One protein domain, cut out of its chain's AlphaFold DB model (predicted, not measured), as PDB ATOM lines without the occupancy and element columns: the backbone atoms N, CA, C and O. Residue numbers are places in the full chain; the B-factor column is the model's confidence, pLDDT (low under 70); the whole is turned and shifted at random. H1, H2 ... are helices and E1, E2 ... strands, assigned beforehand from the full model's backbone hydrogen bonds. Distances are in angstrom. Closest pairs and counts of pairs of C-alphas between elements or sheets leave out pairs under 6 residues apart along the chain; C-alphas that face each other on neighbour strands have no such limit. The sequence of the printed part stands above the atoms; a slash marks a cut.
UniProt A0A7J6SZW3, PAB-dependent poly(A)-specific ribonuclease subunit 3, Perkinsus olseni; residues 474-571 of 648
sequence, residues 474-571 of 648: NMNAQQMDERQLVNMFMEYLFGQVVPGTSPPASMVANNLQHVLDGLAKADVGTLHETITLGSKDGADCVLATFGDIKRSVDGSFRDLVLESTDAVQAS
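What this domain is: This is residues 474 to 571 of the 648 residues of the protein "PAB-dependent poly(A)-specific ribonuclease subunit 3" of Perkinsus olseni (UniProt A0A7J6SZW3). A small sheet, mainly the hairpin of E2 and E3 with the short E1 at the edge beside E3, has helix H1 laid across one face. H2 packs on the last residues of H1, and the long H3 starts where E3 ends, passes the first part of H1 and runs out as an arm, residues 558 to 571 sticking out; residues 499 to 504 stick out as a loop. The printed part has 98 residues, with three named helices and three named strands in the order E1, H1, H2, E2, E3, H3. The sheet's order is E1, E3, E2, mixed, and the class is mixed, helices and strands. The whole is loose, with a radius of gyration of the C-alphas of 15.8 A, and elongated, spanning 53 by 33 by 27 A.

Where its parts are: Strand E3 is residues 540 to 545, 16.3 A long, E2 is residues 530 to 534, 13.1 A, and E1 is residues 474 to 476, 6.6 A, beginning at C-alpha 474 (171.232, 178.682, 184.606). H1 is residues 482 to 494, 18.7 A, with C-alpha 482 at (158.905, 176.090, 174.397). H2 is residues 512 to 524, 18.1 A. H3 is residues 546 to 571, 37.6 A, ending at C-alpha 571 (142.242, 182.257, 152.839).

How they stand to each other: E2 and E3 are an antiparallel hairpin, their directions at 159 degrees, with N 531 and O 544 2.8 A apart and N 544 and O 531 2.9 A apart, within hydrogen-bond range. E1 and E3 meet only at a point, where C-alphas 475 and 542 face each other at 5.6 A. H1 is on the sheet at a height of 9.1 A, over E3 and E2, and runs across the strands, at 89 degrees to E2 on the local plane; the closest C-alphas of H1 and E2 are those of Met 488 and Leu 533, 5.9 A. H3 only grazes the sheet, with residues 546 to 551. H1 and H3 touch, closest at the C-alphas of Glu 482 and Ser 552, 4.6 A, at a steep tilt of 60 degrees, opposite ways; H3 does so with residues 549 to 556 alone. H1 and H2, a helical hairpin, touch at Leu 493 and Val 515, their closest C-alphas, 5.3 A, at a shallow tilt of 29 degrees. H2 and H3 touch, with the closest C-alphas those of Ala 522 and Phe 546, 4.9 A, about perpendicular at 75 degrees. H2 is not on the sheet. In H1, H2 and H3 every O i to N i+4 pair is within hydrogen-bond range.

The domain as a whole: The C-alphas farthest apart are those of Gly 500 and Ala 570, 53.8 A. The body without the stretches that stand free spans 35 by 28 by 24 A. The printed part has no cut. The link from H1 to H2, residues 495 to 511, is long; the others are tight. The mean pLDDT of the printed part is 79.7; residues 474 to 479, 498 to 510, 536 to 539 and 571 are under 70.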
ATOM      1  N   ASN A 474     172.168 179.707 184.148       46.16
ATOM      2  CA  ASN A 474     171.232 178.682 184.606       46.16
ATOM      3  C   ASN A 474     169.793 179.153 184.322       46.16
ATOM      4  O   ASN A 474     169.198 179.839 185.153       46.16
ATOM      5  N   MET A 475     169.256 178.855 183.139       53.97
ATOM      6  CA  MET A 475     167.850 179.142 182.833       53.97
ATOM      7  C   MET A 475     166.961 177.996 183.318       53.97
ATOM      8  O   MET A 475     167.324 176.827 183.213       53.97
ATOM      9  N   ASN A 476     165.798 178.326 183.883       60.19
ATOM     10  CA  ASN A 476     164.777 177.326 184.192       60.19
ATOM     11  C   ASN A 476     164.078 176.924 182.882       60.19
ATOM     12  O   ASN A 476     163.705 177.805 182.109       60.19
ATOM     13  N   ALA A 477     163.851 175.628 182.652       59.41
ATOM     14  CA  ALA A 477     163.130 175.131 181.478       59.41
ATOM     15  C   ALA A 477     161.750 175.792 181.297       59.41
ATOM     16  O   ALA A 477     161.338 176.044 180.174       59.41
ATOM     17  N   GLN A 478     161.070 176.163 182.390       61.28
ATOM     18  CA  GLN A 478     159.784 176.877 182.338       61.28
ATOM     19  C   GLN A 478     159.885 178.353 181.915       61.28
ATOM     20  O   GLN A 478     158.869 178.982 181.638       61.28
ATOM     21  N   GLN A 479     161.085 178.934 181.942       62.16
ATOM     22  CA  GLN A 479     161.352 180.319 181.534       62.16
ATOM     23  C   GLN A 479     161.904 180.400 180.106       62.16
ATOM     24  O   GLN A 479     162.095 181.499 179.587       62.16
ATOM     25  N   MET A 480     162.198 179.249 179.500       70.06
ATOM     26  CA  MET A 480     162.693 179.131 178.139       70.06
ATOM     27  C   MET A 480     161.526 179.095 177.152       70.06
ATOM     28  O   MET A 480     160.438 178.632 177.489       70.06
ATOM     29  N   ASP A 481     161.755 179.575 175.931       82.44
ATOM     30  CA  ASP A 481     160.784 179.410 174.854       82.44
ATOM     31  C   ASP A 481     160.553 177.913 174.575       82.44
ATOM     32  O   ASP A 481     161.504 177.143 174.408       82.44
ATOM     33  N   GLU A 482     159.283 177.501 174.534       83.25
ATOM     34  CA  GLU A 482     158.905 176.090 174.397       83.25
ATOM     35  C   GLU A 482     159.451 175.478 173.097       83.25
ATOM     36  O   GLU A 482     159.907 174.332 173.090       83.25
ATOM     37  N   ARG A 483     159.478 176.245 171.999       84.38
ATOM     38  CA  ARG A 483     159.953 175.777 170.687       84.38
ATOM     39  C   ARG A 483     161.477 175.645 170.682       84.38
ATOM     40  O   ARG A 483     162.010 174.676 170.136       84.38
ATOM     41  N   GLN A 484     162.186 176.565 171.339       85.25
ATOM     42  CA  GLN A 484     163.634 176.462 171.543       85.25
ATOM     43  C   GLN A 484     163.999 175.219 172.369       85.25
ATOM     44  O   GLN A 484     164.924 174.491 171.998       85.25
ATOM     45  N   LEU A 485     163.239 174.917 173.429       88.69
ATOM     46  CA  LEU A 485     163.450 173.718 174.246       88.69
ATOM     47  C   LEU A 485     163.266 172.428 173.426       88.69
ATOM     48  O   LEU A 485     164.065 171.497 173.545       88.69
ATOM     49  N   VAL A 486     162.257 172.387 172.549       90.25
ATOM     50  CA  VAL A 486     162.026 171.265 171.620       90.25
ATOM     51  C   VAL A 486     163.200 171.076 170.655       90.25
ATOM     52  O   VAL A 486     163.644 169.945 170.443       90.25
ATOM     53  N   ASN A 487     163.747 172.161 170.104       87.50
ATOM     54  CA  ASN A 487     164.908 172.096 169.216       87.50
ATOM     55  C   ASN A 487     166.162 171.564 169.929       87.50
ATOM     56  O   ASN A 487     166.856 170.705 169.387       87.50
ATOM     57  N   MET A 488     166.426 172.005 171.160       88.56
ATOM     58  CA  MET A 488     167.549 171.482 171.948       88.56
ATOM     59  C   MET A 488     167.359 170.007 172.310       88.56
ATOM     60  O   MET A 488     168.318 169.237 172.324       88.56
ATOM     61  N   PHE A 489     166.119 169.578 172.555       91.50
ATOM     62  CA  PHE A 489     165.817 168.166 172.771       91.50
ATOM     63  C   PHE A 489     166.050 167.315 171.511       91.50
ATOM     64  O   PHE A 489     166.587 166.213 171.604       91.50
ATOM     65  N   MET A 490     165.723 167.827 170.320       89.44
ATOM     66  CA  MET A 490     166.047 167.158 169.052       89.44
ATOM     67  C   MET A 490     167.558 166.974 168.866       89.44
ATOM     68  O   MET A 490     168.006 165.914 168.425       89.44
ATOM     69  N   GLU A 491     168.354 167.967 169.254       86.56
ATOM     70  CA  GLU A 491     169.815 167.857 169.254       86.56
ATOM     71  C   GLU A 491     170.316 166.851 170.295       86.56
ATOM     72  O   GLU A 491     171.202 166.058 169.992       86.56
ATOM     73  N   TYR A 492     169.704 166.793 171.478       88.12
ATOM     74  CA  TYR A 492     170.008 165.769 172.483       88.12
ATOM     75  C   TYR A 492     169.725 164.339 171.991       88.12
ATOM     76  O   TYR A 492     170.477 163.413 172.301       88.12
ATOM     77  N   LEU A 493     168.652 164.133 171.223       89.62
ATOM     78  CA  LEU A 493     168.303 162.813 170.695       89.62
ATOM     79  C   LEU A 493     169.242 162.376 169.561       89.62
ATOM     80  O   LEU A 493     169.745 161.250 169.582       89.62
ATOM     81  N   PHE A 494     169.473 163.249 168.577       86.94
ATOM     82  CA  PHE A 494     170.112 162.882 167.304       86.94
ATOM     83  C   PHE A 494     171.543 163.410 167.131       86.94
ATOM     84  O   PHE A 494     172.279 162.915 166.283       86.94
ATOM     85  N   GLY A 495     171.965 164.385 167.934       80.12
ATOM     86  CA  GLY A 495     173.290 165.014 167.894       80.12
ATOM     87  C   GLY A 495     174.343 164.320 168.760       80.12
ATOM     88  O   GLY A 495     175.251 164.978 169.261       80.12
ATOM     89  N   GLN A 496     174.223 163.008 168.979       75.56
ATOM     90  CA  GLN A 496     175.134 162.252 169.843       75.56
ATOM     91  C   GLN A 496     176.561 162.223 169.272       75.56
ATOM     92  O   GLN A 496     176.774 161.833 168.121       75.56
ATOM     93  N   VAL A 497     177.549 162.567 170.104       70.31
ATOM     94  CA  VAL A 497     178.978 162.543 169.754       70.31
ATOM     95  C   VAL A 497     179.703 161.533 170.641       70.31
ATOM     96  O   VAL A 497     179.610 161.596 171.865       70.31
ATOM     97  N   VAL A 498     180.444 160.603 170.032       62.94
ATOM     98  CA  VAL A 498     181.266 159.633 170.772       62.94
ATOM     99  C   VAL A 498     182.605 160.280 171.148       62.94
ATOM    100  O   VAL A 498     183.345 160.694 170.248       62.94
ATOM    101  N   PRO A 499     182.966 160.341 172.444       58.22
ATOM    102  CA  PRO A 499     184.263 160.861 172.868       58.22
ATOM    103  C   PRO A 499     185.414 160.043 172.260       58.22
ATOM    104  O   PRO A 499     185.443 158.821 172.394       58.22
ATOM    105  N   GLY A 500     186.380 160.710 171.618       60.81
ATOM    106  CA  GLY A 500     187.644 160.095 171.182       60.81
ATOM    107  C   GLY A 500     187.757 159.692 169.707       60.81
ATOM    108  O   GLY A 500     188.767 159.100 169.333       60.81
ATOM    109  N   THR A 501     186.788 160.026 168.845       52.94
ATOM    110  CA  THR A 501     186.918 159.814 167.389       52.94
ATOM    111  C   THR A 501     187.358 161.098 166.674       52.94
ATOM    112  O   THR A 501     186.811 162.174 166.897       52.94
ATOM    113  N   SER A 502     188.393 160.997 165.835       47.94
ATOM    114  CA  SER A 502     188.854 162.058 164.924       47.94
ATOM    115  C   SER A 502     188.708 161.529 163.489       47.94
ATOM    116  O   SER A 502     189.207 160.430 163.246       47.94
ATOM    117  N   PRO A 503     188.078 162.233 162.527       51.16
ATOM    118  CA  PRO A 503     187.521 163.585 162.593       51.16
ATOM    119  C   PRO A 503     186.062 163.637 163.121       51.16
ATOM    120  O   PRO A 503     185.357 162.631 163.053       51.16
ATOM    121  N   PRO A 504     185.562 164.811 163.568       53.59
ATOM    122  CA  PRO A 504     184.258 164.971 164.239       53.59
ATOM    123  C   PRO A 504     183.011 164.842 163.341       53.59
ATOM    124  O   PRO A 504     181.912 165.164 163.778       53.59
ATOM    125  N   ALA A 505     183.157 164.437 162.076       45.97
ATOM    126  CA  ALA A 505     182.128 164.653 161.055       45.97
ATOM    127  C   ALA A 505     181.467 163.385 160.482       45.97
ATOM    128  O   ALA A 505     180.598 163.521 159.628       45.97
ATOM    129  N   SER A 506     181.842 162.164 160.891       43.19
ATOM    130  CA  SER A 506     181.388 160.962 160.155       43.19
ATOM    131  C   SER A 506     180.897 159.770 160.978       43.19
ATOM    132  O   SER A 506     180.557 158.746 160.390       43.19
ATOM    133  N   MET A 507     180.791 159.855 162.301       46.41
ATOM    134  CA  MET A 507     180.166 158.772 163.069       46.41
ATOM    135  C   MET A 507     179.157 159.342 164.048       46.41
ATOM    136  O   MET A 507     179.406 159.433 165.246       46.41
ATOM    137  N   VAL A 508     177.992 159.713 163.510       52.28
ATOM    138  CA  VAL A 508     176.770 159.772 164.309       52.28
ATOM    139  C   VAL A 508     176.588 158.365 164.865       52.28
ATOM    140  O   VAL A 508     176.214 157.440 164.138       52.28
ATOM    141  N   ALA A 509     176.909 158.169 166.142       52.59
ATOM    142  CA  ALA A 509     176.402 157.010 166.844       52.59
ATOM    143  C   ALA A 509     174.899 157.242 166.952       52.59
ATOM    144  O   ALA A 509     174.416 157.835 167.909       52.59
ATOM    145  N   ASN A 510     174.155 156.810 165.933       62.00
ATOM    146  CA  ASN A 510     172.716 156.634 166.022       62.00
ATOM    147  C   ASN A 510     172.484 155.481 167.001       62.00
ATOM    148  O   ASN A 510     172.137 154.369 166.602       62.00
ATOM    149  N   ASN A 511     172.766 155.713 168.286       81.44
ATOM    150  CA  ASN A 511     172.436 154.777 169.332       81.44
ATOM    151  C   ASN A 511     170.920 154.800 169.446       81.44
ATOM    152  O   ASN A 511     170.330 155.639 170.130       81.44
ATOM    153  N   LEU A 512     170.300 153.879 168.715       85.56
ATOM    154  CA  LEU A 512     168.859 153.738 168.671       85.56
ATOM    155  C   LEU A 512     168.296 153.539 170.081       85.56
ATOM    156  O   LEU A 512     167.220 154.046 170.361       85.56
ATOM    157  N   GLN A 513     169.039 152.901 170.991       87.94
ATOM    158  CA  GLN A 513     168.603 152.740 172.376       87.94
ATOM    159  C   GLN A 513     168.425 154.088 173.085       87.94
ATOM    160  O   GLN A 513     167.425 154.272 173.765       87.94
ATOM    161  N   HIS A 514     169.355 155.034 172.904       89.44
ATOM    162  CA  HIS A 514     169.242 156.386 173.474       89.44
ATOM    163  C   HIS A 514     168.053 157.141 172.887       89.44
ATOM    164  O   HIS A 514     167.272 157.735 173.623       89.44
ATOM    165  N   VAL A 515     167.892 157.084 171.562       91.06
ATOM    166  CA  VAL A 515     166.773 157.745 170.877       91.06
ATOM    167  C   VAL A 515     165.444 157.177 171.371       91.06
ATOM    168  O   VAL A 515     164.540 157.936 171.706       91.06
ATOM    169  N   LEU A 516     165.330 155.850 171.442       91.50
ATOM    170  CA  LEU A 516     164.107 155.192 171.875       91.50
ATOM    171  C   LEU A 516     163.806 155.466 173.355       91.50
ATOM    172  O   LEU A 516     162.673 155.801 173.682       91.50
ATOM    173  N   ASP A 517     164.800 155.391 174.238       91.88
ATOM    174  CA  ASP A 517     164.620 155.679 175.665       91.88
ATOM    175  C   ASP A 517     164.226 157.146 175.901       91.88
ATOM    176  O   ASP A 517     163.254 157.432 176.600       91.88
ATOM    177  N   GLY A 518     164.906 158.084 175.231       93.06
ATOM    178  CA  GLY A 518     164.586 159.508 175.300       93.06
ATOM    179  C   GLY A 518     163.182 159.827 174.780       93.06
ATOM    180  O   GLY A 518     162.439 160.567 175.427       93.06
ATOM    181  N   LEU A 519     162.776 159.236 173.650       94.50
ATOM    182  CA  LEU A 519     161.421 159.390 173.111       94.50
ATOM    183  C   LEU A 519     160.361 158.771 174.030       94.50
ATOM    184  O   LEU A 519     159.324 159.391 174.250       94.50
ATOM    185  N   ALA A 520     160.610 157.584 174.589       93.31
ATOM    186  CA  ALA A 520     159.674 156.919 175.493       93.31
ATOM    187  C   ALA A 520     159.470 157.725 176.786       93.31
ATOM    188  O   ALA A 520     158.337 157.946 177.219       93.31
ATOM    189  N   LYS A 521     160.556 158.238 177.375       94.38
ATOM    190  CA  LYS A 521     160.503 159.097 178.566       94.38
ATOM    191  C   LYS A 521     159.814 160.430 178.290       94.38
ATOM    192  O   LYS A 521     159.026 160.875 179.125       94.38
ATOM    193  N   ALA A 522     160.049 161.037 177.125       94.44
ATOM    194  CA  ALA A 522     159.357 162.255 176.698       94.44
ATOM    195  C   ALA A 522     157.856 162.020 176.455       94.44
ATOM    196  O   ALA A 522     157.034 162.834 176.863       94.44
ATOM    197  N   ASP A 523     157.477 160.892 175.849       94.19
ATOM    198  CA  ASP A 523     156.076 160.525 175.613       94.19
ATOM    199  C   ASP A 523     155.317 160.285 176.933       94.19
ATOM    200  O   ASP A 523     154.167 160.707 177.093       94.19
ATOM    201  N   VAL A 524     155.961 159.671 177.931       93.88
ATOM    202  CA  VAL A 524     155.405 159.560 179.291       93.88
ATOM    203  C   VAL A 524     155.362 160.932 179.974       93.88
ATOM    204  O   VAL A 524     154.313 161.329 180.488       93.88
ATOM    205  N   GLY A 525     156.457 161.690 179.904       92.06
ATOM    206  CA  GLY A 525     156.643 162.965 180.593       92.06
ATOM    207  C   GLY A 525     157.167 162.789 182.018       92.06
ATOM    208  O   GLY A 525     156.608 163.363 182.950       92.06
ATOM    209  N   THR A 526     158.200 161.964 182.206       91.19
ATOM    210  CA  THR A 526     158.775 161.675 183.532       91.19
ATOM    211  C   THR A 526     159.202 162.958 184.258       91.19
ATOM    212  O   THR A 526     159.983 163.751 183.733       91.19
ATOM    213  N   LEU A 527     158.709 163.152 185.486       86.31
ATOM    214  CA  LEU A 527     158.920 164.384 186.266       86.31
ATOM    215  C   LEU A 527     160.194 164.376 187.122       86.31
ATOM    216  O   LEU A 527     160.680 165.434 187.504       86.31
ATOM    217  N   HIS A 528     160.719 163.197 187.457       83.06
ATOM    218  CA  HIS A 528     161.846 163.056 188.388       83.06
ATOM    219  C   HIS A 528     163.202 162.897 187.699       83.06
ATOM    220  O   HIS A 528     164.235 162.984 188.355       83.06
ATOM    221  N   GLU A 529     163.206 162.653 186.390       89.06
ATOM    222  CA  GLU A 529     164.426 162.505 185.608       89.06
ATOM    223  C   GLU A 529     164.713 163.807 184.868       89.06
ATOM    224  O   GLU A 529     163.884 164.288 184.091       89.06
ATOM    225  N   THR A 530     165.888 164.373 185.132       88.44
ATOM    226  CA  THR A 530     166.365 165.605 184.510       88.44
ATOM    227  C   THR A 530     167.472 165.303 183.517       88.44
ATOM    228  O   THR A 530     168.414 164.580 183.844       88.44
ATOM    229  N   ILE A 531     167.400 165.925 182.347       91.12
ATOM    230  CA  ILE A 531     168.453 165.908 181.339       91.12
ATOM    231  C   ILE A 531     169.007 167.315 181.134       91.12
ATOM    232  O   ILE A 531     168.297 168.314 181.265       91.12
ATOM    233  N   THR A 532     170.294 167.383 180.814       89.00
ATOM    234  CA  THR A 532     170.960 168.636 180.461       89.00
ATOM    235  C   THR A 532     170.897 168.808 178.953       89.00
ATOM    236  O   THR A 532     171.403 167.966 178.210       89.00
ATOM    237  N   LEU A 533     170.289 169.899 178.504       88.25
ATOM    238  CA  LEU A 533     170.194 170.275 177.102       88.25
ATOM    239  C   LEU A 533     171.104 171.481 176.862       88.25
ATOM    240  O   LEU A 533     171.048 172.452 177.616       88.25
ATOM    241  N   GLY A 534     171.936 171.429 175.824       80.62
ATOM    242  CA  GLY A 534     172.855 172.509 175.456       80.62
ATOM    243  C   GLY A 534     172.675 172.911 173.998       80.62
ATOM    244  O   GLY A 534     172.427 172.051 173.157       80.62
ATOM    245  N   SER A 535     172.766 174.209 173.711       75.62
ATOM    246  CA  SER A 535     172.785 174.726 172.341       75.62
ATOM    247  C   SER A 535     174.099 174.335 171.651       75.62
ATOM    248  O   SER A 535     175.129 174.187 172.312       75.62
ATOM    249  N   LYS A 536     174.100 174.190 170.320       66.56
ATOM    250  CA  LYS A 536     175.292 173.845 169.511       66.56
ATOM    251  C   LYS A 536     176.498 174.757 169.720       66.56
ATOM    252  O   LYS A 536     177.633 174.299 169.627       66.56
ATOM    253  N   ASP A 537     176.260 176.040 169.960       67.81
ATOM    254  CA  ASP A 537     177.296 177.040 170.247       67.81
ATOM    255  C   ASP A 537     177.769 177.008 171.710       67.81
ATOM    256  O   ASP A 537     178.675 177.747 172.096       67.81
ATOM    257  N   GLY A 538     177.152 176.154 172.529       67.19
ATOM    258  CA  GLY A 538     177.341 176.064 173.968       67.19
ATOM    259  C   GLY A 538     176.759 177.246 174.743       67.19
ATOM    260  O   GLY A 538     176.803 177.202 175.970       67.19
ATOM    261  N   ALA A 539     176.232 178.282 174.072       66.56
ATOM    262  CA  ALA A 539     175.856 179.559 174.680       66.56
ATOM    263  C   ALA A 539     174.786 179.391 175.767       66.56
ATOM    264  O   ALA A 539     174.881 179.990 176.843       66.56
ATOM    265  N   ASP A 540     173.819 178.517 175.488       70.31
ATOM    266  CA  ASP A 540     172.688 178.219 176.354       70.31
ATOM    267  C   ASP A 540     172.744 176.771 176.851       70.31
ATOM    268  O   ASP A 540     172.962 175.832 176.082       70.31
ATOM    269  N   CYS A 541     172.513 176.590 178.151       79.62
ATOM    270  CA  CYS A 541     172.403 175.288 178.797       79.62
ATOM    271  C   CYS A 541     171.213 175.307 179.759       79.62
ATOM    272  O   CYS A 541     171.091 176.209 180.590       79.62
ATOM    273  N   VAL A 542     170.337 174.313 179.649       85.25
ATOM    274  CA  VAL A 542     169.121 174.196 180.453       85.25
ATOM    275  C   VAL A 542     169.021 172.796 181.044       85.25
ATOM    276  O   VAL A 542     169.278 171.792 180.378       85.25
ATOM    277  N   LEU A 543     168.647 172.729 182.319       88.69
ATOM    278  CA  LEU A 543     168.258 171.483 182.965       88.69
ATOM    279  C   LEU A 543     166.742 171.338 182.815       88.69
ATOM    280  O   LEU A 543     165.996 172.178 183.316       88.69
ATOM    281  N   ALA A 544     166.296 170.295 182.122       89.62
ATOM    282  CA  ALA A 544     164.885 170.060 181.835       89.62
ATOM    283  C   ALA A 544     164.469 168.661 182.285       89.62
ATOM    284  O   ALA A 544     165.222 167.700 182.138       89.62
ATOM    285  N   THR A 545     163.255 168.530 182.814       94.00
ATOM    286  CA  THR A 545     162.636 167.214 183.000       94.00
ATOM    287  C   THR A 545     162.001 166.740 181.695       94.00
ATOM    288  O   THR A 545     161.633 167.543 180.832       94.00
ATOM    289  N   PHE A 546     161.776 165.433 181.558       94.94
ATOM    290  CA  PHE A 546     160.967 164.922 180.446       94.94
ATOM    291  C   PHE A 546     159.517 165.432 180.483       94.94
ATOM    292  O   PHE A 546     158.881 165.551 179.437       94.94
ATOM    293  N   GLY A 547     159.005 165.807 181.660       93.69
ATOM    294  CA  GLY A 547     157.731 166.517 181.792       93.69
ATOM    295  C   GLY A 547     157.735 167.915 181.168       93.69
ATOM    296  O   GLY A 547     156.757 168.299 180.526       93.69
ATOM    297  N   ASP A 548     158.830 168.667 181.301       93.44
ATOM    298  CA  ASP A 548     158.984 169.984 180.661       93.44
ATOM    299  C   ASP A 548     159.020 169.861 179.138       93.44
ATOM    300  O   ASP A 548     158.356 170.623 178.432       93.44
ATOM    301  N   ILE A 549     159.723 168.841 178.644       94.88
ATOM    302  CA  ILE A 549     159.803 168.519 177.217       94.88
ATOM    303  C   ILE A 549     158.416 168.181 176.678       94.88
ATOM    304  O   ILE A 549     157.979 168.780 175.699       94.88
ATOM    305  N   LYS A 550     157.680 167.282 177.341       95.19
ATOM    306  CA  LYS A 550     156.321 166.907 176.929       95.19
ATOM    307  C   LYS A 550     155.387 168.112 176.845       95.19
ATOM    308  O   LYS A 550     154.699 168.279 175.841       95.19
ATOM    309  N   ARG A 551     155.389 168.963 177.879       93.75
ATOM    310  CA  ARG A 551     154.584 170.195 177.900       93.75
ATOM    311  C   ARG A 551     154.929 171.104 176.726       93.75
ATOM    312  O   ARG A 551     154.018 171.531 176.029       93.75
ATOM    313  N   SER A 552     156.219 171.311 176.475       93.00
ATOM    314  CA  SER A 552     156.698 172.186 175.401       93.00
ATOM    315  C   SER A 552     156.359 171.648 174.010       93.00
ATOM    316  O   SER A 552     155.974 172.415 173.131       93.00
ATOM    317  N   VAL A 553     156.433 170.327 173.804       94.38
ATOM    318  CA  VAL A 553     156.014 169.683 172.548       94.38
ATOM    319  C   VAL A 553     154.512 169.843 172.324       94.38
ATOM    320  O   VAL A 553     154.093 170.230 171.235       94.38
ATOM    321  N   ASP A 554     153.690 169.542 173.331       94.12
ATOM    322  CA  ASP A 554     152.233 169.609 173.194       94.12
ATOM    323  C   ASP A 554     151.715 171.053 173.097       94.12
ATOM    324  O   ASP A 554     150.739 171.286 172.381       94.12
ATOM    325  N   GLY A 555     152.356 172.010 173.776       91.44
ATOM    326  CA  GLY A 555     152.084 173.446 173.656       91.44
ATOM    327  C   GLY A 555     152.446 173.968 172.267       91.44
ATOM    328  O   GLY A 555     151.567 174.385 171.514       91.44
ATOM    329  N   SER A 556     153.705 173.792 171.858       91.19
ATOM    330  CA  SER A 556     154.200 174.228 170.544       91.19
ATOM    331  C   SER A 556     153.419 173.624 169.373       91.19
ATOM    332  O   SER A 556     153.121 174.315 168.397       91.19
ATOM    333  N   PHE A 557     153.067 172.334 169.444       91.38
ATOM    334  CA  PHE A 557     152.277 171.690 168.392       91.38
ATOM    335  C   PHE A 557     150.835 172.209 168.352       91.38
ATOM    336  O   PHE A 557     150.264 172.347 167.273       91.38
ATOM    337  N   ARG A 558     150.231 172.506 169.510       92.19
ATOM    338  CA  ARG A 558     148.880 173.081 169.580       92.19
ATOM    339  C   ARG A 558     148.836 174.459 168.937       92.19
ATOM    340  O   ARG A 558     147.924 174.711 168.153       92.19
ATOM    341  N   ASP A 559     149.822 175.300 169.221       88.19
ATOM    342  CA  ASP A 559     149.918 176.636 168.632       88.19
ATOM    343  C   ASP A 559     150.045 176.561 167.109       88.19
ATOM    344  O   ASP A 559     149.312 177.243 166.401       88.19
ATOM    345  N   LEU A 560     150.881 175.654 166.591       86.81
ATOM    346  CA  LEU A 560     150.998 175.396 165.151       86.81
ATOM    347  C   LEU A 560     149.667 174.988 164.503       86.81
ATOM    348  O   LEU A 560     149.335 175.432 163.403       86.81
ATOM    349  N   VAL A 561     148.885 174.139 165.174       88.38
ATOM    350  CA  VAL A 561     147.565 173.728 164.675       88.38
ATOM    351  C   VAL A 561     146.595 174.914 164.648       88.38
ATOM    352  O   VAL A 561     145.863 175.073 163.666       88.38
ATOM    353  N   LEU A 562     146.607 175.770 165.674       86.44
ATOM    354  CA  LEU A 562     145.788 176.987 165.714       86.44
ATOM    355  C   LEU A 562     146.190 177.968 164.604       86.44
ATOM    356  O   LEU A 562     145.335 178.358 163.812       86.44
ATOM    357  N   GLU A 563     147.488 178.254 164.459       84.44
ATOM    358  CA  GLU A 563     148.046 179.096 163.389       84.44
ATOM    359  C   GLU A 563     147.616 178.598 161.996       84.44
ATOM    360  O   GLU A 563     147.207 179.382 161.137       84.44
ATOM    361  N   SER A 564     147.646 177.278 161.771       80.69
ATOM    362  CA  SER A 564     147.215 176.683 160.500       80.69
ATOM    363  C   SER A 564     145.711 176.836 160.244       80.69
ATOM    364  O   SER A 564     145.294 177.060 159.106       80.69
ATOM    365  N   THR A 565     144.887 176.756 161.291       81.12
ATOM    366  CA  THR A 565     143.426 176.876 161.183       81.12
ATOM    367  C   THR A 565     143.031 178.313 160.856       81.12
ATOM    368  O   THR A 565     142.217 178.535 159.957       81.12
ATOM    369  N   ASP A 566     143.669 179.284 161.510       79.19
ATOM    370  CA  ASP A 566     143.458 180.710 161.258       79.19
ATOM    371  C   ASP A 566     143.874 181.089 159.826       79.19
ATOM    372  O   ASP A 566     143.157 181.820 159.138       79.19
ATOM    373  N   ALA A 567     144.978 180.529 159.316       73.50
ATOM    374  CA  ALA A 567     145.417 180.736 157.934       73.50
ATOM    375  C   ALA A 567     144.424 180.167 156.894       73.50
ATOM    376  O   ALA A 567     144.163 180.787 155.853       73.50
ATOM    377  N   VAL A 568     143.824 179.003 157.165       75.31
ATOM    378  CA  VAL A 568     142.784 178.409 156.304       75.31
ATOM    379  C   VAL A 568     141.507 179.255 156.319       75.31
ATOM    380  O   VAL A 568     140.910 179.486 155.265       75.31
ATOM    381  N   GLN A 569     141.107 179.779 157.478       71.19
ATOM    382  CA  GLN A 569     139.948 180.672 157.592       71.19
ATOM    383  C   GLN A 569     140.184 182.022 156.895       71.19
ATOM    384  O   GLN A 569     139.312 182.509 156.176       71.19
ATOM    385  N   ALA A 570     141.382 182.597 157.018       70.44
ATOM    386  CA  ALA A 570     141.748 183.836 156.332       70.44
ATOM    387  C   ALA A 570     141.750 183.682 154.797       70.44
ATOM    388  O   ALA A 570     141.277 184.564 154.077       70.44
ATOM    389  N   SER A 571     142.222 182.541 154.283       67.88
ATOM    390  CA  SER A 571     142.242 182.257 152.839       67.88
ATOM    391  C   SER A 571     140.862 181.924 152.253       67.88
ATOM    392  O   SER A 571     140.594 182.256 151.097       67.88
TER     393      SER A 571